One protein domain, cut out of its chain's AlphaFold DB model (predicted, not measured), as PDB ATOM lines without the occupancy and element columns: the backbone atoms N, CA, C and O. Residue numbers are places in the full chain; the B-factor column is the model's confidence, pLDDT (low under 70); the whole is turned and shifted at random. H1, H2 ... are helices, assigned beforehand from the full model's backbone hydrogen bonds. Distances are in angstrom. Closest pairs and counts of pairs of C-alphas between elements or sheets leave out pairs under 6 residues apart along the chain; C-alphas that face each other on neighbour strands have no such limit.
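What this domain is: This is residues 360 to 546 of the 842 residues of the protein "Tetratricopeptide repeat protein" of Clostridia bacterium (UniProt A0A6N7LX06). Three packets of helices follow one another along an elongated, bowed body: H1 to H3 at one end, H4 to H7 in the middle, and H8 to H11 at the other end. Within each packet the long helices fold back on one another as antiparallel hairpins, while the packets meet through few contacts; the short H7 lies across the end of H6. The printed part has 187 residues with eleven named helices, H1 to H11 in order along the chain, and no named strand, and its class is all helix. It is only just compact, close to loose, with a radius of gyration of the C-alphas of 19.3 A, and its C-alphas span 56 by 35 by 32 A.

Where its parts are: Find C-alpha 360 at (-62.966, -25.204, 49.810); from there H1, the longest helix, runs 22.8 A to residue 375. Next come H2, residues 379 to 392, 19.9 A long, and H3, residues 397 to 410, 19.6 A long. Look then for C-alpha 421 at (-27.137, -19.505, 36.699), where H4 begins; it runs 20.0 A to residue 434. H5, residues 438 to 451, is 19.8 A long. H6 holds residues 457 to 468, and H7 residues 470 to 475. H8, residues 484 to 497, is 20.3 A long, and H9, residues 501 to 514, is 20.2 A long. H10 holds residues 519 to 531. H11, residues 535 to 546, ends at C-alpha 546, at (-22.589, -8.148, 14.128).

How they stand to each other: H1 to H6 form an up-and-down bundle, each helix running against the one before it. Start with the hairpin of H1 and H2: they touch at a shallow tilt of 12 degrees, opposite ways, and their closest C-alphas, those of Ala 363 and Ala 389, are 4.2 A apart. H2 and H3 form a hairpin too, closest at the C-alphas of Ser 380 and Ala 410, 5.5 A. H3 and H4 only just touch, with 3 pairs of C-alphas within 8 A, the closest being those of Lys 405 and Ile 434 at 6.5 A; of H4, residue 434 alone takes part. H3 also only just touches H6, with 3 such pairs, closest at the C-alphas of Ile 409 and Leu 461, 6.9 A. H5 is the hub, touching five helices. Its hairpin with H4 brings the C-alphas of Gly 429 and Ala 441 to 4.2 A, and its closest C-alphas to H6 are those of Phe 449 and Ile 458, 6.0 A. H7 touches H5 at a steep tilt of 65 degrees, closest at the C-alphas of Arg 439 and Ile 472, 6.3 A; H6 and H7 only just touch, with 3 pairs of C-alphas within 8 A, and only at the corner, the closest being those of Lys 466 and Ala 473 at 5.5 A. H5 only just touches H8 and H9, with 3 pairs each; the closest C-alphas are those of Tyr 447 and Leu 484, 6.5 A, and of Thr 444 and Leu 514, 7.2 A. H8, H9 and H10 form a second up-and-down bundle: the closest C-alphas of H8 and H9 are those of Ala 492 and Ala 504, 4.1 A, and those of H9 and H10 are Cys 508 and Ala 521, 5.0 A. H11 touches H10, opposite ways at a shallow tilt of 16 degrees, with the C-alphas of Gly 526 and Ala 538 closest at 4.0 A. H1 and H11 are apart. Every O i to N i+4 pair is within hydrogen-bond range in H1 and in H4 to H11; in H2 and in H3, 9 of 10 are.

The domain as a whole: Look to Leu 392 and Leu 546 for the two C-alphas farthest apart, 57.3 A. The printed part has no cut. No link is long; those from H3 to H4, with 10 residues, and from H7 to H8, with 8 residues, are short but not tight, and the others are tight. The mean pLDDT of the printed part is 85.0; look for values under 70 at residues 414 to 419, between H3 and H4.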
ATOM      1  N   ILE A 360     -63.346 -25.512  51.203       82.25
ATOM      2  CA  ILE A 360     -62.966 -25.204  49.810       82.25
ATOM      3  C   ILE A 360     -62.287 -23.830  49.698       82.25
ATOM      4  O   ILE A 360     -61.297 -23.668  48.983       82.25
ATOM      5  N   GLU A 361     -62.797 -22.819  50.405       83.50
ATOM      6  CA  GLU A 361     -62.206 -21.477  50.399       83.50
ATOM      7  C   GLU A 361     -60.805 -21.463  51.028       83.50
ATOM      8  O   GLU A 361     -59.875 -20.886  50.463       83.50
ATOM      9  N   ILE A 362     -60.628 -22.166  52.151       85.75
ATOM     10  CA  ILE A 362     -59.326 -22.311  52.812       85.75
ATOM     11  C   ILE A 362     -58.354 -23.104  51.921       85.75
ATOM     12  O   ILE A 362     -57.215 -22.673  51.739       85.75
ATOM     13  N   ALA A 363     -58.802 -24.199  51.297       85.81
ATOM     14  CA  ALA A 363     -58.000 -24.976  50.347       85.81
ATOM     15  C   ALA A 363     -57.504 -24.110  49.180       85.81
ATOM     16  O   ALA A 363     -56.338 -24.175  48.788       85.81
ATOM     17  N   ARG A 364     -58.373 -23.237  48.649       86.94
ATOM     18  CA  ARG A 364     -58.028 -22.302  47.572       86.94
ATOM     19  C   ARG A 364     -56.966 -21.285  48.002       86.94
ATOM     20  O   ARG A 364     -56.129 -20.929  47.174       86.94
ATOM     21  N   ASN A 365     -56.991 -20.819  49.249       87.75
ATOM     22  CA  ASN A 365     -55.966 -19.909  49.763       87.75
ATOM     23  C   ASN A 365     -54.612 -20.617  49.892       87.75
ATOM     24  O   ASN A 365     -53.634 -20.131  49.327       87.75
ATOM     25  N   TYR A 366     -54.574 -21.810  50.496       88.19
ATOM     26  CA  TYR A 366     -53.346 -22.611  50.571       88.19
ATOM     27  C   TYR A 366     -52.774 -22.949  49.194       88.19
ATOM     28  O   TYR A 366     -51.564 -22.877  49.000       88.19
ATOM     29  N   TYR A 367     -53.627 -23.258  48.214       88.25
ATOM     30  CA  TYR A 367     -53.197 -23.499  46.837       88.25
ATOM     31  C   TYR A 367     -52.525 -22.267  46.208       88.25
ATOM     32  O   TYR A 367     -51.475 -22.388  45.579       88.25
ATOM     33  N   LYS A 368     -53.092 -21.067  46.403       88.50
ATOM     34  CA  LYS A 368     -52.493 -19.817  45.905       88.50
ATOM     35  C   LYS A 368     -51.137 -19.539  46.549       88.50
ATOM     36  O   LYS A 368     -50.184 -19.237  45.835       88.50
ATOM     37  N   GLU A 369     -51.051 -19.672  47.868       86.94
ATOM     38  CA  GLU A 369     -49.795 -19.491  48.598       86.94
ATOM     39  C   GLU A 369     -48.740 -20.507  48.159       86.94
ATOM     40  O   GLU A 369     -47.576 -20.159  47.980       86.94
ATOM     41  N   ALA A 370     -49.138 -21.762  47.938       86.44
ATOM     42  CA  ALA A 370     -48.223 -22.791  47.476       86.44
ATOM     43  C   ALA A 370     -47.634 -22.466  46.099       86.44
ATOM     44  O   ALA A 370     -46.439 -22.668  45.906       86.44
ATOM     45  N   ILE A 371     -48.427 -21.925  45.166       85.81
ATOM     46  CA  ILE A 371     -47.932 -21.481  43.851       85.81
ATOM     47  C   ILE A 371     -46.907 -20.352  43.996       85.81
ATOM     48  O   ILE A 371     -45.896 -20.344  43.294       85.81
ATOM     49  N   GLU A 372     -47.156 -19.392  44.884       83.00
ATOM     50  CA  GLU A 372     -46.244 -18.269  45.113       83.00
ATOM     51  C   GLU A 372     -44.896 -18.745  45.670       83.00
ATOM     52  O   GLU A 372     -43.842 -18.396  45.141       83.00
ATOM     53  N   VAL A 373     -44.936 -19.621  46.674       82.88
ATOM     54  CA  VAL A 373     -43.748 -20.231  47.285       82.88
ATOM     55  C   VAL A 373     -42.988 -21.105  46.279       82.88
ATOM     56  O   VAL A 373     -41.763 -21.036  46.182       82.88
ATOM     57  N   TYR A 374     -43.716 -21.869  45.461       83.38
ATOM     58  CA  TYR A 374     -43.163 -22.687  44.383       83.38
ATOM     59  C   TYR A 374     -42.370 -21.850  43.367       83.38
ATOM     60  O   TYR A 374     -41.235 -22.195  43.038       83.38
ATOM     61  N   ARG A 375     -42.925 -20.721  42.910       78.44
ATOM     62  CA  ARG A 375     -42.254 -19.820  41.954       78.44
ATOM     63  C   ARG A 375     -40.958 -19.224  42.499       78.44
ATOM     64  O   ARG A 375     -40.078 -18.862  41.722       78.44
ATOM     65  N   ASN A 376     -40.828 -19.155  43.821       74.19
ATOM     66  CA  ASN A 376     -39.624 -18.689  44.500       74.19
ATOM     67  C   ASN A 376     -38.577 -19.804  44.708       74.19
ATOM     68  O   ASN A 376     -37.525 -19.548  45.281       74.19
ATOM     69  N   GLY A 377     -38.822 -21.029  44.226       73.62
ATOM     70  CA  GLY A 377     -37.887 -22.156  44.326       73.62
ATOM     71  C   GLY A 377     -37.914 -22.900  45.665       73.62
ATOM     72  O   GLY A 377     -37.057 -23.750  45.898       73.62
ATOM     73  N   LEU A 378     -38.887 -22.608  46.534       78.62
ATOM     74  CA  LEU A 378     -39.060 -23.230  47.853       78.62
ATOM     75  C   LEU A 378     -40.021 -24.430  47.764       78.62
ATOM     76  O   LEU A 378     -41.157 -24.407  48.240       78.62
ATOM     77  N   TYR A 379     -39.583 -25.500  47.101       83.19
ATOM     78  CA  TYR A 379     -40.460 -26.625  46.749       83.19
ATOM     79  C   TYR A 379     -40.983 -27.414  47.955       83.19
ATOM     80  O   TYR A 379     -42.151 -27.794  47.967       83.19
ATOM     81  N   SER A 380     -40.173 -27.612  48.996       80.44
ATOM     82  CA  SER A 380     -40.593 -28.346  50.200       80.44
ATOM     83  C   SER A 380     -41.659 -27.591  51.004       80.44
ATOM     84  O   SER A 380     -42.621 -28.196  51.479       80.44
ATOM     85  N   GLU A 381     -41.543 -26.264  51.115       81.69
ATOM     86  CA  GLU A 381     -42.552 -25.430  51.785       81.69
ATOM     87  C   GLU A 381     -43.852 -25.376  50.967       81.69
ATOM     88  O   GLU A 381     -44.948 -25.532  51.513       81.69
ATOM     89  N   SER A 382     -43.740 -25.238  49.642       85.62
ATOM     90  CA  SER A 382     -44.889 -25.295  48.733       85.62
ATOM     91  C   SER A 382     -45.615 -26.642  48.823       85.62
ATOM     92  O   SER A 382     -46.845 -26.676  48.913       85.62
ATOM     93  N   LEU A 383     -44.870 -27.750  48.921       87.44
ATOM     94  CA  LEU A 383     -45.436 -29.083  49.119       87.44
ATOM     95  C   LEU A 383     -46.177 -29.202  50.457       87.44
ATOM     96  O   LEU A 383     -47.253 -29.800  50.517       87.44
ATOM     97  N   GLY A 384     -45.633 -28.602  51.519       85.06
ATOM     98  CA  GLY A 384     -46.295 -28.509  52.819       85.06
ATOM     99  C   GLY A 384     -47.657 -27.818  52.722       85.06
ATOM    100  O   GLY A 384     -48.656 -28.359  53.194       85.06
ATOM    101  N   LYS A 385     -47.727 -26.669  52.039       87.75
ATOM    102  CA  LYS A 385     -48.980 -25.919  51.829       87.75
ATOM    103  C   LYS A 385     -49.965 -26.659  50.916       87.75
ATOM    104  O   LYS A 385     -51.162 -26.683  51.201       87.75
ATOM    105  N   LEU A 386     -49.481 -27.322  49.863       89.19
ATOM    106  CA  LEU A 386     -50.316 -28.144  48.977       89.19
ATOM    107  C   LEU A 386     -50.916 -29.354  49.685       89.19
ATOM    108  O   LEU A 386     -52.057 -29.701  49.398       89.19
ATOM    109  N   ARG A 387     -50.204 -29.965  50.637       88.75
ATOM    110  CA  ARG A 387     -50.740 -31.071  51.443       88.75
ATOM    111  C   ARG A 387     -52.017 -30.658  52.180       88.75
ATOM    112  O   ARG A 387     -53.014 -31.368  52.098       88.75
ATOM    113  N   PHE A 388     -52.010 -29.485  52.816       87.44
ATOM    114  CA  PHE A 388     -53.202 -28.926  53.464       87.44
ATOM    115  C   PHE A 388     -54.308 -28.602  52.454       87.44
ATOM    116  O   PHE A 388     -55.482 -28.841  52.726       87.44
ATOM    117  N   ALA A 389     -53.954 -28.101  51.267       88.25
ATOM    118  CA  ALA A 389     -54.928 -27.837  50.210       88.25
ATOM    119  C   ALA A 389     -55.614 -29.124  49.704       88.25
ATOM    120  O   ALA A 389     -56.830 -29.124  49.521       88.25
ATOM    121  N   VAL A 390     -54.867 -30.221  49.529       88.88
ATOM    122  CA  VAL A 390     -55.400 -31.536  49.122       88.88
ATOM    123  C   VAL A 390     -56.271 -32.155  50.215       88.88
ATOM    124  O   VAL A 390     -57.313 -32.728  49.910       88.88
ATOM    125  N   GLU A 391     -55.880 -32.035  51.485       88.38
ATOM    126  CA  GLU A 391     -56.665 -32.556  52.612       88.38
ATOM    127  C   GLU A 391     -58.024 -31.846  52.746       88.38
ATOM    128  O   GLU A 391     -59.036 -32.471  53.064       88.38
ATOM    129  N   LEU A 392     -58.058 -30.542  52.457       86.88
ATOM    130  CA  LEU A 392     -59.261 -29.717  52.552       86.88
ATOM    131  C   LEU A 392     -60.167 -29.792  51.311       86.88
ATOM    132  O   LEU A 392     -61.386 -29.679  51.459       86.88
ATOM    133  N   ASP A 393     -59.606 -29.977  50.110       87.31
ATOM    134  CA  ASP A 393     -60.350 -30.134  48.851       87.31
ATOM    135  C   ASP A 393     -59.731 -31.227  47.951       87.31
ATOM    136  O   ASP A 393     -59.051 -30.941  46.960       87.31
ATOM    137  N   PRO A 394     -59.979 -32.512  48.264       84.19
ATOM    138  CA  PRO A 394     -59.350 -33.623  47.563       84.19
ATOM    139  C   PRO A 394     -59.917 -33.847  46.164       84.19
ATOM    140  O   PRO A 394     -59.343 -34.619  45.413       84.19
ATOM    141  N   LYS A 395     -61.050 -33.244  45.788       82.12
ATOM    142  CA  LYS A 395     -61.707 -33.524  44.496       82.12
ATOM    143  C   LYS A 395     -61.192 -32.649  43.364       82.12
ATOM    144  O   LYS A 395     -61.578 -32.863  42.217       82.12
ATOM    145  N   ARG A 396     -60.369 -31.651  43.681       87.12
ATOM    146  CA  ARG A 396     -59.954 -30.635  42.732       87.12
ATOM    147  C   ARG A 396     -58.726 -31.084  41.923       87.12
ATOM    148  O   ARG A 396     -57.641 -31.187  42.503       87.12
ATOM    149  N   PRO A 397     -58.863 -31.327  40.603       84.31
ATOM    150  CA  PRO A 397     -57.791 -31.903  39.789       84.31
ATOM    151  C   PRO A 397     -56.516 -31.056  39.783       84.31
ATOM    152  O   PRO A 397     -55.419 -31.597  39.851       84.31
ATOM    153  N   GLU A 398     -56.650 -29.727  39.765       85.06
ATOM    154  CA  GLU A 398     -55.506 -28.813  39.661       85.06
ATOM    155  C   GLU A 398     -54.624 -28.834  40.922       85.06
ATOM    156  O   GLU A 398     -53.416 -28.616  40.838       85.06
ATOM    157  N   ILE A 399     -55.218 -29.093  42.096       87.12
ATOM    158  CA  ILE A 399     -54.485 -29.211  43.366       87.12
ATOM    159  C   ILE A 399     -53.773 -30.566  43.421       87.12
ATOM    160  O   ILE A 399     -52.606 -30.630  43.808       87.12
ATOM    161  N   GLN A 400     -54.455 -31.636  43.003       85.19
ATOM    162  CA  GLN A 400     -53.886 -32.983  42.981       85.19
ATOM    163  C   GLN A 400     -52.716 -33.115  42.003       85.19
ATOM    164  O   GLN A 400     -51.685 -33.672  42.374       85.19
ATOM    165  N   ASP A 401     -52.863 -32.603  40.778       86.50
ATOM    166  CA  ASP A 401     -51.815 -32.690  39.757       86.50
ATOM    167  C   ASP A 401     -50.560 -31.931  40.201       86.50
ATOM    168  O   ASP A 401     -49.458 -32.483  40.193       86.50
ATOM    169  N   LEU A 402     -50.736 -30.706  40.715       86.88
ATOM    170  CA  LEU A 402     -49.625 -29.916  41.237       86.88
ATOM    171  C   LEU A 402     -48.973 -30.590  42.450       86.88
ATOM    172  O   LEU A 402     -47.751 -30.658  42.512       86.88
ATOM    173  N   PHE A 403     -49.753 -31.130  43.392       88.50
ATOM    174  CA  PHE A 403     -49.208 -31.866  44.535       88.50
ATOM    175  C   PHE A 403     -48.410 -33.098  44.092       88.50
ATOM    176  O   PHE A 403     -47.326 -33.340  44.620       88.50
ATOM    177  N   LYS A 404     -48.900 -33.855  43.102       87.06
ATOM    178  CA  LYS A 404     -48.222 -35.044  42.568       87.06
ATOM    179  C   LYS A 404     -46.896 -34.683  41.892       87.06
ATOM    180  O   LYS A 404     -45.871 -35.265  42.243       87.06
ATOM    181  N   LYS A 405     -46.910 -33.704  40.980       86.38
ATOM    182  CA  LYS A 405     -45.717 -33.206  40.269       86.38
ATOM    183  C   LYS A 405     -44.704 -32.569  41.222       86.38
ATOM    184  O   LYS A 405     -43.502 -32.747  41.071       86.38
ATOM    185  N   LEU A 406     -45.164 -31.843  42.239       85.81
ATOM    186  CA  LEU A 406     -44.260 -31.241  43.214       85.81
ATOM    187  C   LEU A 406     -43.685 -32.288  44.178       85.81
ATOM    188  O   LEU A 406     -42.521 -32.183  44.547       85.81
ATOM    189  N   SER A 407     -44.455 -33.321  44.543       85.25
ATOM    190  CA  SER A 407     -43.977 -34.429  45.387       85.25
ATOM    191  C   SER A 407     -42.833 -35.195  44.724       85.25
ATOM    192  O   SER A 407     -41.847 -35.494  45.387       85.25
ATOM    193  N   SER A 408     -42.924 -35.472  43.417       82.19
ATOM    194  CA  SER A 408     -41.879 -36.210  42.691       82.19
ATOM    195  C   SER A 408     -40.548 -35.450  42.605       82.19
ATOM    196  O   SER A 408     -39.501 -36.077  42.447       82.19
ATOM    197  N   ILE A 409     -40.578 -34.120  42.741       81.88
ATOM    198  CA  ILE A 409     -39.397 -33.248  42.677       81.88
ATOM    199  C   ILE A 409     -38.872 -32.861  44.064       81.88
ATOM    200  O   ILE A 409     -37.658 -32.793  44.258       81.88
ATOM    201  N   ALA A 410     -39.754 -32.583  45.025       74.44
ATOM    202  CA  ALA A 410     -39.372 -32.089  46.350       74.44
ATOM    203  C   ALA A 410     -38.523 -33.097  47.144       74.44
ATOM    204  O   ALA A 410     -37.710 -32.685  47.965       74.44
ATOM    205  N   ASP A 411     -38.662 -34.397  46.862       71.12
ATOM    206  CA  ASP A 411     -37.803 -35.446  47.428       71.12
ATOM    207  C   ASP A 411     -36.371 -35.411  46.854       71.12
ATOM    208  O   ASP A 411     -35.425 -35.911  47.466       71.12
ATOM    209  N   VAL A 412     -36.197 -34.827  45.664       75.69
ATOM    210  CA  VAL A 412     -34.919 -34.759  44.946       75.69
ATOM    211  C   VAL A 412     -34.131 -33.499  45.309       75.69
ATOM    212  O   VAL A 412     -32.905 -33.569  45.418       75.69
ATOM    213  N   ILE A 413     -34.819 -32.373  45.520       70.38
ATOM    214  CA  ILE A 413     -34.218 -31.065  45.817       70.38
ATOM    215  C   ILE A 413     -34.433 -30.756  47.295       70.38
ATOM    216  O   ILE A 413     -35.495 -30.291  47.700       70.38
ATOM    217  N   SER A 414     -33.413 -31.030  48.108       57.84
ATOM    218  CA  SER A 414     -33.497 -30.896  49.570       57.84
ATOM    219  C   SER A 414     -33.019 -29.541  50.107       57.84
ATOM    220  O   SER A 414     -33.094 -29.315  51.315       57.84
ATOM    221  N   LYS A 415     -32.533 -28.628  49.249       61.75
ATOM    222  CA  LYS A 415     -31.939 -27.349  49.672       61.75
ATOM    223  C   LYS A 415     -32.404 -26.157  48.833       61.75
ATOM    224  O   LYS A 415     -32.630 -26.283  47.633       61.75
ATOM    225  N   GLU A 416     -32.512 -24.995  49.481       57.72
ATOM    226  CA  GLU A 416     -32.849 -23.719  48.840       57.72
ATOM    227  C   GLU A 416     -31.885 -23.413  47.687       57.72
ATOM    228  O   GLU A 416     -30.670 -23.306  47.875       57.72
ATOM    229  N   MET A 417     -32.425 -23.277  46.474       60.75
ATOM    230  CA  MET A 417     -31.611 -23.025  45.289       60.75
ATOM    231  C   MET A 417     -31.229 -21.543  45.224       60.75
ATOM    232  O   MET A 417     -32.094 -20.667  45.165       60.75
ATOM    233  N   GLY A 418     -29.925 -21.259  45.217       60.25
ATOM    234  CA  GLY A 418     -29.378 -19.903  45.182       60.25
ATOM    235  C   GLY A 418     -29.713 -19.100  43.912       60.25
ATOM    236  O   GLY A 418     -30.581 -19.436  43.102       60.25
ATOM    237  N   LEU A 419     -29.008 -17.987  43.724       61.72
ATOM    238  CA  LEU A 419     -29.173 -17.075  42.579       61.72
ATOM    239  C   LEU A 419     -28.236 -17.372  41.404       61.72
ATOM    240  O   LEU A 419     -28.109 -16.577  40.479       61.72
ATOM    241  N   GLU A 420     -27.525 -18.486  41.467       74.38
ATOM    242  CA  GLU A 420     -26.560 -18.881  40.452       74.38
ATOM    243  C   GLU A 420     -27.273 -19.298  39.161       74.38
ATOM    244  O   GLU A 420     -28.416 -19.759  39.193       74.38
ATOM    245  N   ARG A 421     -26.593 -19.139  38.018       77.19
ATOM    246  CA  ARG A 421     -27.137 -19.505  36.699       77.19
ATOM    247  C   ARG A 421     -27.612 -20.960  36.665       77.19
ATOM    248  O   ARG A 421     -28.652 -21.254  36.094       77.19
ATOM    249  N   GLU A 422     -26.900 -21.844  37.355       80.56
ATOM    250  CA  GLU A 422     -27.287 -23.237  37.567       80.56
ATOM    251  C   GLU A 422     -28.661 -23.375  38.251       80.56
ATOM    252  O   GLU A 422     -29.566 -24.015  37.721       80.56
ATOM    253  N   ALA A 423     -28.857 -22.711  39.391       79.06
ATOM    254  CA  ALA A 423     -30.121 -22.713  40.127       79.06
ATOM    255  C   ALA A 423     -31.280 -22.087  39.325       79.06
ATOM    256  O   ALA A 423     -32.428 -22.517  39.442       79.06
ATOM    257  N   GLU A 424     -30.997 -21.078  38.496       81.06
ATOM    258  CA  GLU A 424     -31.965 -20.502  37.556       81.06
ATOM    259  C   GLU A 424     -32.402 -21.513  36.487       81.06
ATOM    260  O   GLU A 424     -33.604 -21.665  36.251       81.06
ATOM    261  N   LEU A 425     -31.459 -22.239  35.883       84.62
ATOM    262  CA  LEU A 425     -31.749 -23.269  34.883       84.62
ATOM    263  C   LEU A 425     -32.560 -24.423  35.487       84.62
ATOM    264  O   LEU A 425     -33.544 -24.855  34.890       84.62
ATOM    265  N   ILE A 426     -32.232 -24.856  36.708       86.06
ATOM    266  CA  ILE A 426     -32.997 -25.894  37.413       86.06
ATOM    267  C   ILE A 426     -34.425 -25.412  37.724       86.06
ATOM    268  O   ILE A 426     -35.383 -26.132  37.439       86.06
ATOM    269  N   ARG A 427     -34.607 -24.180  38.239       85.44
ATOM    270  CA  ARG A 427     -35.950 -23.590  38.448       85.44
ATOM    271  C   ARG A 427     -36.754 -23.532  37.151       85.44
ATOM    272  O   ARG A 427     -37.932 -23.876  37.148       85.44
ATOM    273  N   THR A 428     -36.118 -23.125  36.057       86.06
ATOM    274  CA  THR A 428     -36.765 -22.995  34.745       86.06
ATOM    275  C   THR A 428     -37.184 -24.359  34.194       86.06
ATOM    276  O   THR A 428     -38.326 -24.523  33.770       86.06
ATOM    277  N   GLY A 429     -36.315 -25.370  34.294       88.25
ATOM    278  CA  GLY A 429     -36.635 -26.744  33.899       88.25
ATOM    279  C   GLY A 429     -37.806 -27.334  34.693       88.25
ATOM    280  O   GLY A 429     -38.710 -27.936  34.117       88.25
ATOM    281  N   ILE A 430     -37.852 -27.086  36.004       88.38
ATOM    282  CA  ILE A 430     -38.969 -27.494  36.872       88.38
ATOM    283  C   ILE A 430     -40.254 -26.722  36.543       88.38
ATOM    284  O   ILE A 430     -41.342 -27.297  36.585       88.38
ATOM    285  N   SER A 431     -40.146 -25.440  36.182       87.38
ATOM    286  CA  SER A 431     -41.280 -24.647  35.691       87.38
ATOM    287  C   SER A 431     -41.904 -25.263  34.457       87.38
ATOM    288  O   SER A 431     -43.112 -25.488  34.422       87.38
ATOM    289  N   TYR A 432     -41.079 -25.634  33.483       89.62
ATOM    290  CA  TYR A 432     -41.559 -26.303  32.283       89.62
ATOM    291  C   TYR A 432     -42.154 -27.683  32.557       89.62
ATOM    292  O   TYR A 432     -43.135 -28.044  31.914       89.62
ATOM    293  N   TYR A 433     -41.638 -28.431  33.528       88.75
ATOM    294  CA  TYR A 433     -42.243 -29.701  33.927       88.75
ATOM    295  C   TYR A 433     -43.648 -29.517  34.524       88.75
ATOM    296  O   TYR A 433     -44.581 -30.232  34.162       88.75
ATOM    297  N   ILE A 434     -43.822 -28.529  35.404       86.88
ATOM    298  CA  ILE A 434     -45.119 -28.249  36.035       86.88
ATOM    299  C   ILE A 434     -46.120 -27.663  35.033       86.88
ATOM    300  O   ILE A 434     -47.291 -28.033  35.071       86.88
ATOM    301  N   GLU A 435     -45.660 -26.834  34.094       87.12
ATOM    302  CA  GLU A 435     -46.450 -26.302  32.972       87.12
ATOM    303  C   GLU A 435     -46.750 -27.324  31.861       87.12
ATOM    304  O   GLU A 435     -47.323 -26.950  30.839       87.12
ATOM    305  N   ASP A 436     -46.372 -28.593  32.037       86.69
ATOM    306  CA  ASP A 436     -46.619 -29.666  31.065       86.69
ATOM    307  C   ASP A 436     -45.910 -29.450  29.711       86.69
ATOM    308  O   ASP A 436     -46.402 -29.806  28.642       86.69
ATOM    309  N   LYS A 437     -44.703 -28.871  29.751       90.31
ATOM    310  CA  LYS A 437     -43.792 -28.684  28.607       90.31
ATOM    311  C   LYS A 437     -42.564 -29.599  28.746       90.31
ATOM    312  O   LYS A 437     -41.442 -29.110  28.920       90.31
ATOM    313  N   PRO A 438     -42.736 -30.933  28.661       88.31
ATOM    314  CA  PRO A 438     -41.695 -31.913  28.984       88.31
ATOM    315  C   PRO A 438     -40.439 -31.794  28.116       88.31
ATOM    316  O   PRO A 438     -39.336 -31.941  28.634       88.31
ATOM    317  N   ARG A 439     -40.580 -31.458  26.824       88.44
ATOM    318  CA  ARG A 439     -39.440 -31.250  25.916       88.44
ATOM    319  C   ARG A 439     -38.511 -30.148  26.429       88.44
ATOM    320  O   ARG A 439     -37.330 -30.395  26.637       88.44
ATOM    321  N   LYS A 440     -39.073 -28.969  26.724       89.62
ATOM    322  CA  LYS A 440     -38.325 -27.823  27.263       89.62
ATOM    323  C   LYS A 440     -37.736 -28.110  28.643       89.62
ATOM    324  O   LYS A 440     -36.630 -27.671  28.941       89.62
ATOM    325  N   ALA A 441     -38.455 -28.849  29.489       89.94
ATOM    326  CA  ALA A 441     -37.960 -29.248  30.804       89.94
ATOM    327  C   ALA A 441     -36.708 -30.136  30.696       89.94
ATOM    328  O   ALA A 441     -35.709 -29.884  31.371       89.94
ATOM    329  N   ILE A 442     -36.755 -31.142  29.817       90.31
ATOM    330  CA  ILE A 442     -35.655 -32.083  29.583       90.31
ATOM    331  C   ILE A 442     -34.444 -31.361  28.989       90.31
ATOM    332  O   ILE A 442     -33.356 -31.490  29.544       90.31
ATOM    333  N   THR A 443     -34.624 -30.550  27.942       89.56
ATOM    334  CA  THR A 443     -33.515 -29.830  27.290       89.56
ATOM    335  C   THR A 443     -32.865 -28.809  28.222       89.56
ATOM    336  O   THR A 443     -31.642 -28.747  28.318       89.56
ATOM    337  N   THR A 444     -33.662 -28.065  28.996       90.50
ATOM    338  CA  THR A 444     -33.137 -27.096  29.973       90.50
ATOM    339  C   THR A 444     -32.319 -27.785  31.070       90.50
ATOM    340  O   THR A 444     -31.272 -27.278  31.467       90.50
ATOM    341  N   LEU A 445     -32.758 -28.951  31.556       89.50
ATOM    342  CA  LEU A 445     -32.019 -29.702  32.576       89.50
ATOM    343  C   LEU A 445     -30.809 -30.457  32.009       89.50
ATOM    344  O   LEU A 445     -29.818 -30.610  32.718       89.50
ATOM    345  N   GLN A 446     -30.846 -30.893  30.747       90.12
ATOM    346  CA  GLN A 446     -29.670 -31.417  30.044       90.12
ATOM    347  C   GLN A 446     -28.591 -30.336  29.917       90.12
ATOM    348  O   GLN A 446     -27.445 -30.579  30.283       90.12
ATOM    349  N   TYR A 447     -28.977 -29.121  29.519       90.50
ATOM    350  CA  TYR A 447     -28.073 -27.973  29.488       90.50
ATOM    351  C   TYR A 447     -27.538 -27.620  30.883       90.50
ATOM    352  O   TYR A 447     -26.346 -27.382  31.060       90.50
ATOM    353  N   ALA A 448     -28.398 -27.643  31.907       87.94
ATOM    354  CA  ALA A 448     -27.974 -27.424  33.288       87.94
ATOM    355  C   ALA A 448     -26.932 -28.464  33.744       87.94
ATOM    356  O   ALA A 448     -26.004 -28.121  34.473       87.94
ATOM    357  N   PHE A 449     -27.065 -29.719  33.300       88.69
ATOM    358  CA  PHE A 449     -26.109 -30.785  33.596       88.69
ATOM    359  C   PHE A 449     -24.761 -30.571  32.893       88.69
ATOM    360  O   PHE A 449     -23.723 -30.761  33.522       88.69
ATOM    361  N   GLU A 450     -24.765 -30.135  31.631       87.38
ATOM    362  CA  GLU A 450     -23.543 -29.761  30.901       87.38
ATOM    363  C   GLU A 450     -22.832 -28.569  31.559       87.38
ATOM    364  O   GLU A 450     -21.611 -28.576  31.713       87.38
ATOM    365  N   PHE A 451     -23.602 -27.574  32.006       83.56
ATOM    366  CA  PHE A 451     -23.090 -26.384  32.683       83.56
ATOM    367  C   PHE A 451     -22.510 -26.694  34.074       83.56
ATOM    368  O   PHE A 451     -21.482 -26.135  34.463       83.56
ATOM    369  N   ALA A 452     -23.149 -27.593  34.831       83.56
ATOM    370  CA  ALA A 452     -22.775 -27.946  36.200       83.56
ATOM    371  C   ALA A 452     -22.707 -29.475  36.423       83.56
ATOM    372  O   ALA A 452     -23.489 -30.044  37.192       83.56
ATOM    373  N   PRO A 453     -21.708 -30.169  35.845       82.06
ATOM    374  CA  PRO A 453     -21.642 -31.637  35.842       82.06
ATOM    375  C   PRO A 453     -21.406 -32.256  37.230       82.06
ATOM    376  O   PRO A 453     -21.592 -33.455  37.431       82.06
ATOM    377  N   LYS A 454     -20.985 -31.450  38.214       81.25
ATOM    378  CA  LYS A 454     -20.755 -31.893  39.600       81.25
ATOM    379  C   LYS A 454     -22.038 -31.940  40.441       81.25
ATOM    380  O   LYS A 454     -22.007 -32.527  41.526       81.25
ATOM    381  N   ASN A 455     -23.143 -31.346  39.982       82.94
ATOM    382  CA  ASN A 455     -24.394 -31.340  40.732       82.94
ATOM    383  C   ASN A 455     -25.131 -32.681  40.586       82.94
ATOM    384  O   ASN A 455     -25.500 -33.112  39.496       82.94
ATOM    385  N   LYS A 456     -25.364 -33.347  41.722       83.69
ATOM    386  CA  LYS A 456     -26.014 -34.665  41.797       83.69
ATOM    387  C   LYS A 456     -27.545 -34.605  41.709       83.69
ATOM    388  O   LYS A 456     -28.169 -35.649  41.532       83.69
ATOM    389  N   GLU A 457     -28.151 -33.429  41.851       83.44
ATOM    390  CA  GLU A 457     -29.601 -33.218  41.791       83.44
ATOM    391  C   GLU A 457     -30.106 -33.238  40.344       83.44
ATOM    392  O   GLU A 457     -31.112 -33.884  40.057       83.44
ATOM    393  N   ILE A 458     -29.366 -32.636  39.406       86.38
ATOM    394  CA  ILE A 458     -29.769 -32.522  37.993       86.38
ATOM    395  C   ILE A 458     -29.977 -33.900  37.329       86.38
ATOM    396  O   ILE A 458     -31.044 -34.120  36.750       86.38
ATOM    397  N   PRO A 459     -29.063 -34.888  37.465       86.94
ATOM    398  CA  PRO A 459     -29.289 -36.235  36.933       86.94
ATOM    399  C   PRO A 459     -30.494 -36.943  37.556       86.94
ATOM    400  O   PRO A 459     -31.184 -37.708  36.884       86.94
ATOM    401  N   ARG A 460     -30.774 -36.695  38.842       87.06
ATOM    402  CA  ARG A 460     -31.933 -37.279  39.531       87.06
ATOM    403  C   ARG A 460     -33.241 -36.685  39.011       87.06
ATOM    404  O   ARG A 460     -34.171 -37.441  38.758       87.06
ATOM    405  N   LEU A 461     -33.287 -35.373  38.774       87.38
ATOM    406  CA  LEU A 461     -34.433 -34.698  38.151       87.38
ATOM    407  C   LEU A 461     -34.667 -35.179  36.716       87.38
ATOM    408  O   LEU A 461     -35.796 -35.490  36.340       87.38
ATOM    409  N   LEU A 462     -33.597 -35.327  35.932       87.31
ATOM    410  CA  LEU A 462     -33.673 -35.907  34.592       87.31
ATOM    411  C   LEU A 462     -34.194 -37.349  34.619       87.31
ATOM    412  O   LEU A 462     -34.960 -37.723  33.738       87.31
ATOM    413  N   ASN A 463     -33.842 -38.153  35.627       88.94
ATOM    414  CA  ASN A 463     -34.388 -39.504  35.783       88.94
ATOM    415  C   ASN A 463     -35.891 -39.504  36.101       88.94
ATOM    416  O   ASN A 463     -36.614 -40.351  35.574       88.94
ATOM    417  N   VAL A 464     -36.377 -38.555  36.912       88.38
ATOM    418  CA  VAL A 464     -37.823 -38.379  37.157       88.38
ATOM    419  C   VAL A 464     -38.545 -38.076  35.842       88.38
ATOM    420  O   VAL A 464     -39.494 -38.775  35.491       88.38
ATOM    421  N   LEU A 465     -38.035 -37.116  35.065       88.56
ATOM    422  CA  LEU A 465     -38.590 -36.744  33.759       88.56
ATOM    423  C   LEU A 465     -38.528 -37.873  32.730       88.56
ATOM    424  O   LEU A 465     -39.498 -38.092  32.017       88.56
ATOM    425  N   LYS A 466     -37.420 -38.619  32.666       89.12
ATOM    426  CA  LYS A 466     -37.254 -39.778  31.773       89.12
ATOM    427  C   LYS A 466     -38.263 -40.881  32.066       89.12
ATOM    428  O   LYS A 466     -38.761 -41.511  31.141       89.12
ATOM    429  N   ARG A 467     -38.569 -41.119  33.344       88.00
ATOM    430  CA  ARG A 467     -39.561 -42.121  33.748       88.00
ATOM    431  C   ARG A 467     -40.981 -41.694  33.383       88.00
ATOM    432  O   ARG A 467     -41.789 -42.547  33.035       88.00
ATOM    433  N   GLU A 468     -41.286 -40.404  33.480       86.62
ATOM    434  CA  GLU A 468     -42.620 -39.878  33.169       86.62
ATOM    435  C   GLU A 468     -42.844 -39.624  31.672       86.62
ATOM    436  O   GLU A 468     -43.940 -39.865  31.174       86.62
ATOM    437  N   TYR A 469     -41.806 -39.215  30.939       91.00
ATOM    438  CA  TYR A 469     -41.857 -38.888  29.510       91.00
ATOM    439  C   TYR A 469     -40.773 -39.631  28.702       91.00
ATOM    440  O   TYR A 469     -39.912 -38.992  28.085       91.00
ATOM    441  N   PRO A 470     -40.799 -40.976  28.657       89.50
ATOM    442  CA  PRO A 470     -39.731 -41.775  28.049       89.50
ATOM    443  C   PRO A 470     -39.555 -41.511  26.548       89.50
ATOM    444  O   PRO A 470     -38.429 -41.412  26.072       89.50
ATOM    445  N   ALA A 471     -40.651 -41.325  25.805       88.38
ATOM    446  CA  ALA A 471     -40.595 -41.073  24.363       88.38
ATOM    447  C   ALA A 471     -39.895 -39.745  24.024       88.38
ATOM    448  O   ALA A 471     -39.083 -39.685  23.105       88.38
ATOM    449  N   ILE A 472     -40.182 -38.688  24.790       87.94
ATOM    450  CA  ILE A 472     -39.604 -37.353  24.576       87.94
ATOM    451  C   ILE A 472     -38.136 -37.346  24.998       87.94
ATOM    452  O   ILE A 472     -37.294 -36.768  24.315       87.94
ATOM    453  N   ALA A 473     -37.814 -38.031  26.096       87.12
ATOM    454  CA  ALA A 473     -36.438 -38.154  26.543       87.12
ATOM    455  C   ALA A 473     -35.552 -38.937  25.561       87.12
ATOM    456  O   ALA A 473     -34.370 -38.617  25.446       87.12
ATOM    457  N   GLU A 474     -36.102 -39.925  24.846       86.06
ATOM    458  CA  GLU A 474     -35.361 -40.649  23.805       86.06
ATOM    459  C   GLU A 474     -35.159 -39.786  22.546       86.06
ATOM    460  O   GLU A 474     -34.081 -39.801  21.961       86.06
ATOM    461  N   GLN A 475     -36.147 -38.971  22.158       84.50
ATOM    462  CA  GLN A 475     -36.034 -38.041  21.019       84.50
ATOM    463  C   GLN A 475     -34.985 -36.933  21.239       84.50
ATOM    464  O   GLN A 475     -34.252 -36.557  20.316       84.50
ATOM    465  N   GLU A 476     -34.901 -36.415  22.467       86.06
ATOM    466  CA  GLU A 476     -33.931 -35.385  22.876       86.06
ATOM    467  C   GLU A 476     -32.637 -35.985  23.452       86.06
ATOM    468  O   GLU A 476     -31.868 -35.308  24.136       86.06
ATOM    469  N   LYS A 477     -32.367 -37.269  23.204       85.88
ATOM    470  CA  LYS A 477     -31.101 -37.889  23.588       85.88
ATOM    471  C   LYS A 477     -29.945 -37.235  22.831       85.88
ATOM    472  O   LYS A 477     -30.009 -37.034  21.615       85.88
ATOM    473  N   ILE A 478     -28.891 -36.902  23.570       83.31
ATOM    474  CA  ILE A 478     -27.701 -36.260  23.015       83.31
ATOM    475  C   ILE A 478     -26.805 -37.337  22.388       83.31
ATOM    476  O   ILE A 478     -26.542 -38.364  23.019       83.31
ATOM    477  N   SER A 479     -26.392 -37.131  21.138       82.12
ATOM    478  CA  SER A 479     -25.483 -38.010  20.402       82.12
ATOM    479  C   SER A 479     -24.091 -37.995  21.034       82.12
ATOM    480  O   SER A 479     -23.605 -36.953  21.469       82.12
ATOM    481  N   GLU A 480     -23.440 -39.159  21.084       75.56
ATOM    482  CA  GLU A 480     -22.109 -39.287  21.682       75.56
ATOM    483  C   GLU A 480     -21.110 -38.323  21.024       75.56
ATOM    484  O   GLU A 480     -20.963 -38.297  19.803       75.56
ATOM    485  N   GLY A 481     -20.436 -37.516  21.848       74.50
ATOM    486  CA  GLY A 481     -19.441 -36.539  21.402       74.50
ATOM    487  C   GLY A 481     -19.979 -35.156  21.010       74.50
ATOM    488  O   GLY A 481     -19.163 -34.309  20.660       74.50
ATOM    489  N   MET A 482     -21.291 -34.898  21.090       80.69
ATOM    490  CA  MET A 482     -21.873 -33.557  20.895       80.69
ATOM    491  C   MET A 482     -22.366 -32.954  22.215       80.69
ATOM    492  O   MET A 482     -22.820 -33.675  23.101       80.69
ATOM    493  N   THR A 483     -22.338 -31.625  22.322       87.06
ATOM    494  CA  THR A 483     -23.131 -30.879  23.316       87.06
ATOM    495  C   THR A 483     -24.571 -30.687  22.834       87.06
ATOM    496  O   THR A 483     -24.855 -30.743  21.631       87.06
ATOM    497  N   LEU A 484     -25.500 -30.404  23.754       88.06
ATOM    498  CA  LEU A 484     -26.892 -30.100  23.413       88.06
ATOM    499  C   LEU A 484     -26.990 -28.958  22.390       88.06
ATOM    500  O   LEU A 484     -27.749 -29.049  21.423       88.06
ATOM    501  N   VAL A 485     -26.217 -27.888  22.600       86.94
ATOM    502  CA  VAL A 485     -26.209 -26.707  21.726       86.94
ATOM    503  C   VAL A 485     -25.689 -27.071  20.337       86.94
ATOM    504  O   VAL A 485     -26.336 -26.737  19.345       86.94
ATOM    505  N   GLU A 486     -24.579 -27.806  20.239       86.12
ATOM    506  CA  GLU A 486     -24.021 -28.251  18.954       86.12
ATOM    507  C   GLU A 486     -24.994 -29.147  18.184       86.12
ATOM    508  O   GLU A 486     -25.217 -28.928  16.992       86.12
ATOM    509  N   GLN A 487     -25.631 -30.106  18.861       89.44
ATOM    510  CA  GLN A 487     -26.608 -30.999  18.244       89.44
ATOM    511  C   GLN A 487     -27.831 -30.238  17.725       89.44
ATOM    512  O   GLN A 487     -28.261 -30.460  16.588       89.44
ATOM    513  N   LYS A 488     -28.400 -29.330  18.529       90.44
ATOM    514  CA  LYS A 488     -29.545 -28.508  18.104       90.44
ATOM    515  C   LYS A 488     -29.175 -27.593  16.948       90.44
ATOM    516  O   LYS A 488     -29.934 -27.474  15.989       90.44
ATOM    517  N   MET A 489     -27.981 -27.007  16.982       92.19
ATOM    518  CA  MET A 489     -27.480 -26.196  15.881       92.19
ATOM    519  C   MET A 489     -27.308 -27.034  14.615       92.19
ATOM    520  O   MET A 489     -27.755 -26.603  13.552       92.19
ATOM    521  N   TYR A 490     -26.723 -28.228  14.699       88.75
ATOM    522  CA  TYR A 490     -26.585 -29.141  13.563       88.75
ATOM    523  C   TYR A 490     -27.944 -29.518  12.951       88.75
ATOM    524  O   TYR A 490     -28.118 -29.424  11.737       88.75
ATOM    525  N   ARG A 491     -28.945 -29.844  13.783       90.50
ATOM    526  CA  ARG A 491     -30.326 -30.090  13.328       90.50
ATOM    527  C   ARG A 491     -30.929 -28.867  12.639       90.50
ATOM    528  O   ARG A 491     -31.469 -29.005  11.547       90.50
ATOM    529  N   ALA A 492     -30.792 -27.678  13.231       89.62
ATOM    530  CA  ALA A 492     -31.291 -26.437  12.642       89.62
ATOM    531  C   ALA A 492     -30.691 -26.175  11.252       89.62
ATOM    532  O   ALA A 492     -31.402 -25.763  10.343       89.62
ATOM    533  N   LEU A 493     -29.398 -26.460  11.067       88.06
ATOM    534  CA  LEU A 493     -28.737 -26.334   9.769       88.06
ATOM    535  C   LEU A 493     -29.281 -27.335   8.739       88.06
ATOM    536  O   LEU A 493     -29.575 -26.939   7.616       88.06
ATOM    537  N   ASN A 494     -29.456 -28.605   9.112       89.31
ATOM    538  CA  ASN A 494     -30.026 -29.610   8.207       89.31
ATOM    539  C   ASN A 494     -31.463 -29.261   7.809       89.31
ATOM    540  O   ASN A 494     -31.803 -29.334   6.634       89.31
ATOM    541  N   TYR A 495     -32.276 -28.781   8.753       90.88
ATOM    542  CA  TYR A 495     -33.628 -28.314   8.452       90.88
ATOM    543  C   TYR A 495     -33.651 -27.130   7.481       90.88
ATOM    544  O   TYR A 495     -34.545 -27.061   6.643       90.88
ATOM    545  N   LEU A 496     -32.664 -26.230   7.532       84.62
ATOM    546  CA  LEU A 496     -32.530 -25.163   6.534       84.62
ATOM    547  C   LEU A 496     -32.197 -25.705   5.138       84.62
ATOM    548  O   LEU A 496     -32.715 -25.181   4.157       84.62
ATOM    549  N   TYR A 497     -31.378 -26.755   5.037       84.69
ATOM    550  CA  TYR A 497     -31.094 -27.415   3.754       84.69
ATOM    551  C   TYR A 497     -32.289 -28.207   3.206       84.69
ATOM    552  O   TYR A 497     -32.431 -28.337   1.993       84.69
ATOM    553  N   GLU A 498     -33.158 -28.709   4.083       87.81
ATOM    554  CA  GLU A 498     -34.372 -29.462   3.740       87.81
ATOM    555  C   GLU A 498     -35.608 -28.569   3.494       87.81
ATOM    556  O   GLU A 498     -36.718 -29.085   3.366       87.81
ATOM    557  N   ASP A 499     -35.444 -27.241   3.460       81.12
ATOM    558  CA  ASP A 499     -36.528 -26.242   3.355       81.12
ATOM    559  C   ASP A 499     -37.564 -26.305   4.506       81.12
ATOM    560  O   ASP A 499     -38.692 -25.820   4.427       81.12
ATOM    561  N   ARG A 500     -37.166 -26.874   5.648       88.81
ATOM    562  CA  ARG A 500     -37.950 -26.986   6.890       88.81
ATOM    563  C   ARG A 500     -37.622 -25.848   7.854       88.81
ATOM    564  O   ARG A 500     -37.216 -26.048   9.001       88.81
ATOM    565  N   SER A 501     -37.796 -24.616   7.380       86.88
ATOM    566  CA  SER A 501     -37.442 -23.406   8.141       86.88
ATOM    567  C   SER A 501     -38.249 -23.233   9.439       86.88
ATOM    568  O   SER A 501     -37.785 -22.586  10.374       86.88
ATOM    569  N   ASP A 502     -39.428 -23.851   9.535       85.69
ATOM    570  CA  ASP A 502     -40.262 -23.920  10.739       85.69
ATOM    571  C   ASP A 502     -39.562 -24.642  11.904       85.69
ATOM    572  O   ASP A 502     -39.519 -24.134  13.027       85.69
ATOM    573  N   LEU A 503     -38.958 -25.800  11.626       87.44
ATOM    574  CA  LEU A 503     -38.224 -26.590  12.616       87.44
ATOM    575  C   LEU A 503     -36.870 -25.958  12.956       87.44
ATOM    576  O   LEU A 503     -36.459 -25.973  14.117       87.44
ATOM    577  N   ALA A 504     -36.204 -25.344  11.973       87.25
ATOM    578  CA  ALA A 504     -34.967 -24.602  12.200       87.25
ATOM    579  C   ALA A 504     -35.169 -23.416  13.161       87.25
ATOM    580  O   ALA A 504     -34.369 -23.225  14.077       87.25
ATOM    581  N   ILE A 505     -36.267 -22.659  13.005       91.38
ATOM    582  CA  ILE A 505     -36.636 -21.583  13.940       91.38
ATOM    583  C   ILE A 505     -36.784 -22.129  15.358       91.38
ATOM    584  O   ILE A 505     -36.258 -21.522  16.290       91.38
ATOM    585  N   LEU A 506     -37.479 -23.256  15.522       88.62
ATOM    586  CA  LEU A 506     -37.745 -23.848  16.831       88.62
ATOM    587  C   LEU A 506     -36.450 -24.247  17.554       88.62
ATOM    588  O   LEU A 506     -36.252 -23.859  18.704       88.62
ATOM    589  N   GLU A 507     -35.547 -24.963  16.876       90.31
ATOM    590  CA  GLU A 507     -34.260 -25.375  17.459       90.31
ATOM    591  C   GLU A 507     -33.369 -24.167  17.796       90.31
ATOM    592  O   GLU A 507     -32.761 -24.121  18.867       90.31
ATOM    593  N   CYS A 508     -33.323 -23.149  16.928       90.06
ATOM    594  CA  CYS A 508     -32.572 -21.924  17.202       90.06
ATOM    595  C   CYS A 508     -33.162 -21.119  18.366       90.06
ATOM    596  O   CYS A 508     -32.412 -20.602  19.189       90.06
ATOM    597  N   GLN A 509     -34.488 -21.015  18.466       91.38
ATOM    598  CA  GLN A 509     -35.147 -20.314  19.570       91.38
ATOM    599  C   GLN A 509     -34.898 -21.002  20.912       91.38
ATOM    600  O   GLN A 509     -34.603 -20.313  21.885       91.38
ATOM    601  N   GLU A 510     -34.951 -22.335  20.973       87.69
ATOM    602  CA  GLU A 510     -34.630 -23.075  22.199       87.69
ATOM    603  C   GLU A 510     -33.173 -22.860  22.635       87.69
ATOM    604  O   GLU A 510     -32.917 -22.649  23.819       87.69
ATOM    605  N   VAL A 511     -32.221 -22.829  21.696       89.44
ATOM    606  CA  VAL A 511     -30.824 -22.497  22.024       89.44
ATOM    607  C   VAL A 511     -30.693 -21.059  22.521       89.44
ATOM    608  O   VAL A 511     -29.974 -20.831  23.483       89.44
ATOM    609  N   LEU A 512     -31.417 -20.095  21.945       88.62
ATOM    610  CA  LEU A 512     -31.385 -18.697  22.398       88.62
ATOM    611  C   LEU A 512     -32.094 -18.470  23.743       88.62
ATOM    612  O   LEU A 512     -31.764 -17.523  24.454       88.62
ATOM    613  N   GLU A 513     -33.042 -19.326  24.132       86.44
ATOM    614  CA  GLU A 513     -33.601 -19.329  25.493       86.44
ATOM    615  C   GLU A 513     -32.536 -19.736  26.534       86.44
ATOM    616  O   GLU A 513     -32.514 -19.201  27.647       86.44
ATOM    617  N   LEU A 514     -31.624 -20.645  26.170       85.81
ATOM    618  CA  LEU A 514     -30.527 -21.118  27.026       85.81
ATOM    619  C   LEU A 514     -29.310 -20.175  26.980       85.81
ATOM    620  O   LEU A 514     -28.756 -19.816  28.026       85.81
ATOM    621  N   GLU A 515     -28.951 -19.722  25.779       86.75
ATOM    622  CA  GLU A 515     -27.812 -18.868  25.441       86.75
ATOM    623  C   GLU A 515     -28.256 -17.674  24.573       86.75
ATOM    624  O   GLU A 515     -28.107 -17.693  23.349       86.75
ATOM    625  N   PRO A 516     -28.753 -16.582  25.184       84.56
ATOM    626  CA  PRO A 516     -29.324 -15.443  24.450       84.56
ATOM    627  C   PRO A 516     -28.384 -14.759  23.449       84.56
ATOM    628  O   PRO A 516     -28.849 -14.087  22.531       84.56
ATOM    629  N   ASN A 517     -27.072 -14.927  23.629       84.81
ATOM    630  CA  ASN A 517     -26.028 -14.297  22.823       84.81
ATOM    631  C   ASN A 517     -25.315 -15.293  21.888       84.81
ATOM    632  O   ASN A 517     -24.237 -14.981  21.389       84.81
ATOM    633  N   ASN A 518     -25.866 -16.493  21.673       87.81
ATOM    634  CA  ASN A 518     -25.258 -17.481  20.787       87.81
ATOM    635  C   ASN A 518     -25.324 -16.993  19.327       87.81
ATOM    636  O   ASN A 518     -26.384 -16.970  18.697       87.81
ATOM    637  N   THR A 519     -24.174 -16.573  18.799       85.38
ATOM    638  CA  THR A 519     -24.041 -15.954  17.472       85.38
ATOM    639  C   THR A 519     -24.409 -16.916  16.349       85.38
ATOM    640  O   THR A 519     -25.039 -16.506  15.374       85.38
ATOM    641  N   LEU A 520     -24.115 -18.208  16.518       88.12
ATOM    642  CA  LEU A 520     -24.477 -19.255  15.568       88.12
ATOM    643  C   LEU A 520     -25.998 -19.459  15.494       88.12
ATOM    644  O   LEU A 520     -26.555 -19.536  14.398       88.12
ATOM    645  N   ALA A 521     -26.680 -19.484  16.641       88.75
ATOM    646  CA  ALA A 521     -28.133 -19.610  16.708       88.75
ATOM    647  C   ALA A 521     -28.852 -18.362  16.177       88.75
ATOM    648  O   ALA A 521     -29.815 -18.498  15.426       88.75
ATOM    649  N   LEU A 522     -28.364 -17.157  16.495       89.12
ATOM    650  CA  LEU A 522     -28.881 -15.900  15.936       89.12
ATOM    651  C   LEU A 522     -28.695 -15.834  14.411       89.12
ATOM    652  O   LEU A 522     -29.624 -15.442  13.703       89.12
ATOM    653  N   SER A 523     -27.527 -16.251  13.907       87.75
ATOM    654  CA  SER A 523     -27.224 -16.292  12.471       87.75
ATOM    655  C   SER A 523     -28.170 -17.240  11.730       87.75
ATOM    656  O   SER A 523     -28.854 -16.825  10.792       87.75
ATOM    657  N   ARG A 524     -28.289 -18.488  12.209       90.94
ATOM    658  CA  ARG A 524     -29.165 -19.515  11.618       90.94
ATOM    659  C   ARG A 524     -30.646 -19.164  11.742       90.94
ATOM    660  O   ARG A 524     -31.392 -19.402  10.798       90.94
ATOM    661  N   LEU A 525     -31.065 -18.528  12.838       91.62
ATOM    662  CA  LEU A 525     -32.430 -18.020  12.994       91.62
ATOM    663  C   LEU A 525     -32.733 -16.897  11.994       91.62
ATOM    664  O   LEU A 525     -33.815 -16.872  11.408       91.62
ATOM    665  N   GLY A 526     -31.779 -15.986  11.782       88.31
ATOM    666  CA  GLY A 526     -31.876 -14.950  10.756       88.31
ATOM    667  C   GLY A 526     -32.024 -15.555   9.360       88.31
ATOM    668  O   GLY A 526     -32.944 -15.189   8.630       88.31
ATOM    669  N   SER A 527     -31.208 -16.561   9.033       88.19
ATOM    670  CA  SER A 527     -31.304 -17.311   7.774       88.19
ATOM    671  C   SER A 527     -32.640 -18.035   7.622       88.19
ATOM    672  O   SER A 527     -33.246 -17.963   6.556       88.19
ATOM    673  N   ALA A 528     -33.159 -18.645   8.690       89.69
ATOM    674  CA  ALA A 528     -34.478 -19.267   8.682       89.69
ATOM    675  C   ALA A 528     -35.571 -18.246   8.350       89.69
ATOM    676  O   ALA A 528     -36.301 -18.432   7.383       89.69
ATOM    677  N   TYR A 529     -35.640 -17.124   9.080       89.06
ATOM    678  CA  TYR A 529     -36.623 -16.062   8.825       89.06
ATOM    679  C   TYR A 529     -36.511 -15.454   7.427       89.06
ATOM    680  O   TYR A 529     -37.531 -15.064   6.854       89.06
ATOM    681  N   TYR A 530     -35.299 -15.382   6.879       86.50
ATOM    682  CA  TYR A 530     -35.063 -14.919   5.520       86.50
ATOM    683  C   TYR A 530     -35.715 -15.844   4.482       86.50
ATOM    684  O   TYR A 530     -36.416 -15.354   3.596       86.50
ATOM    685  N   VAL A 531     -35.562 -17.166   4.638       83.44
ATOM    686  CA  VAL A 531     -36.174 -18.180   3.757       83.44
ATOM    687  C   VAL A 531     -37.706 -18.128   3.815       83.44
ATOM    688  O   VAL A 531     -38.355 -18.192   2.776       83.44
ATOM    689  N   ILE A 532     -38.304 -17.882   4.988       85.56
ATOM    690  CA  ILE A 532     -39.776 -17.760   5.147       85.56
ATOM    691  C   ILE A 532     -40.321 -16.377   4.734       85.56
ATOM    692  O   ILE A 532     -41.478 -16.048   5.005       85.56
ATOM    693  N   GLY A 533     -39.488 -15.529   4.122       81.94
ATOM    694  CA  GLY A 533     -39.871 -14.213   3.605       81.94
ATOM    695  C   GLY A 533     -39.935 -13.085   4.645       81.94
ATOM    696  O   GLY A 533     -40.249 -11.948   4.292       81.94
ATOM    697  N   GLN A 534     -39.595 -13.333   5.916       87.56
ATOM    698  CA  GLN A 534     -39.556 -12.314   6.979       87.56
ATOM    699  C   GLN A 534     -38.207 -11.578   7.004       87.56
ATOM    700  O   GLN A 534     -37.495 -11.553   8.012       87.56
ATOM    701  N   LYS A 535     -37.869 -10.941   5.877       84.00
ATOM    702  CA  LYS A 535     -36.561 -10.315   5.629       84.00
ATOM    703  C   LYS A 535     -36.154  -9.264   6.667       84.00
ATOM    704  O   LYS A 535     -34.987  -9.196   7.034       84.00
ATOM    705  N   GLU A 536     -37.096  -8.480   7.187       82.25
ATOM    706  CA  GLU A 536     -36.787  -7.457   8.198       82.25
ATOM    707  C   GLU A 536     -36.383  -8.059   9.553       82.25
ATOM    708  O   GLU A 536     -35.434  -7.588  10.178       82.25
ATOM    709  N   LYS A 537     -37.015  -9.163   9.975       85.12
ATOM    710  CA  LYS A 537     -36.598  -9.878  11.193       85.12
ATOM    711  C   LYS A 537     -35.245 -10.561  11.016       85.12
ATOM    712  O   LYS A 537     -34.447 -10.581  11.950       85.12
ATOM    713  N   ALA A 538     -34.979 -11.092   9.821       84.62
ATOM    714  CA  ALA A 538     -33.679 -11.661   9.485       84.62
ATOM    715  C   ALA A 538     -32.561 -10.618   9.615       84.62
ATOM    716  O   ALA A 538     -31.567 -10.865  10.297       84.62
ATOM    717  N   LYS A 539     -32.769  -9.417   9.054       84.62
ATOM    718  CA  LYS A 539     -31.836  -8.287   9.176       84.62
ATOM    719  C   LYS A 539     -31.596  -7.895  10.631       84.62
ATOM    720  O   LYS A 539     -30.446  -7.717  11.014       84.62
ATOM    721  N   GLU A 540     -32.645  -7.791  11.449       86.19
ATOM    722  CA  GLU A 540     -32.505  -7.446  12.870       86.19
ATOM    723  C   GLU A 540     -31.639  -8.469  13.627       86.19
ATOM    724  O   GLU A 540     -30.740  -8.095  14.381       86.19
ATOM    725  N   LEU A 541     -31.876  -9.764  13.407       87.06
ATOM    726  CA  LEU A 541     -31.117 -10.838  14.054       87.06
ATOM    727  C   LEU A 541     -29.661 -10.878  13.586       87.06
ATOM    728  O   LEU A 541     -28.755 -11.017  14.403       87.06
ATOM    729  N   TRP A 542     -29.421 -10.687  12.292       86.44
ATOM    730  CA  TRP A 542     -28.081 -10.586  11.721       86.44
ATOM    731  C   TRP A 542     -27.315  -9.350  12.207       86.44
ATOM    732  O   TRP A 542     -26.124  -9.441  12.498       86.44
ATOM    733  N   LEU A 543     -27.987  -8.210  12.385       84.00
ATOM    734  CA  LEU A 543     -27.378  -7.031  13.001       84.00
ATOM    735  C   LEU A 543     -26.971  -7.303  14.456       84.00
ATOM    736  O   LEU A 543     -25.862  -6.936  14.834       84.00
ATOM    737  N   LYS A 544     -27.789  -8.027  15.234       83.81
ATOM    738  CA  LYS A 544     -27.414  -8.474  16.593       83.81
ATOM    739  C   LYS A 544     -26.196  -9.400  16.595       83.81
ATOM    740  O   LYS A 544     -25.379  -9.309  17.505       83.81
ATOM    741  N   VAL A 545     -26.021 -10.249  15.577       84.56
ATOM    742  CA  VAL A 545     -24.781 -11.035  15.434       84.56
ATOM    743  C   VAL A 545     -23.584 -10.113  15.232       84.56
ATOM    744  O   VAL A 545     -22.577 -10.300  15.901       84.56
ATOM    745  N   LEU A 546     -23.689  -9.089  14.379       80.31
ATOM    746  CA  LEU A 546     -22.589  -8.148  14.128       80.31
ATOM    747  C   LEU A 546     -22.289  -7.206  15.304       80.31
ATOM    748  O   LEU A 546     -21.182  -6.676  15.389       80.31
TER     749      LEU A 546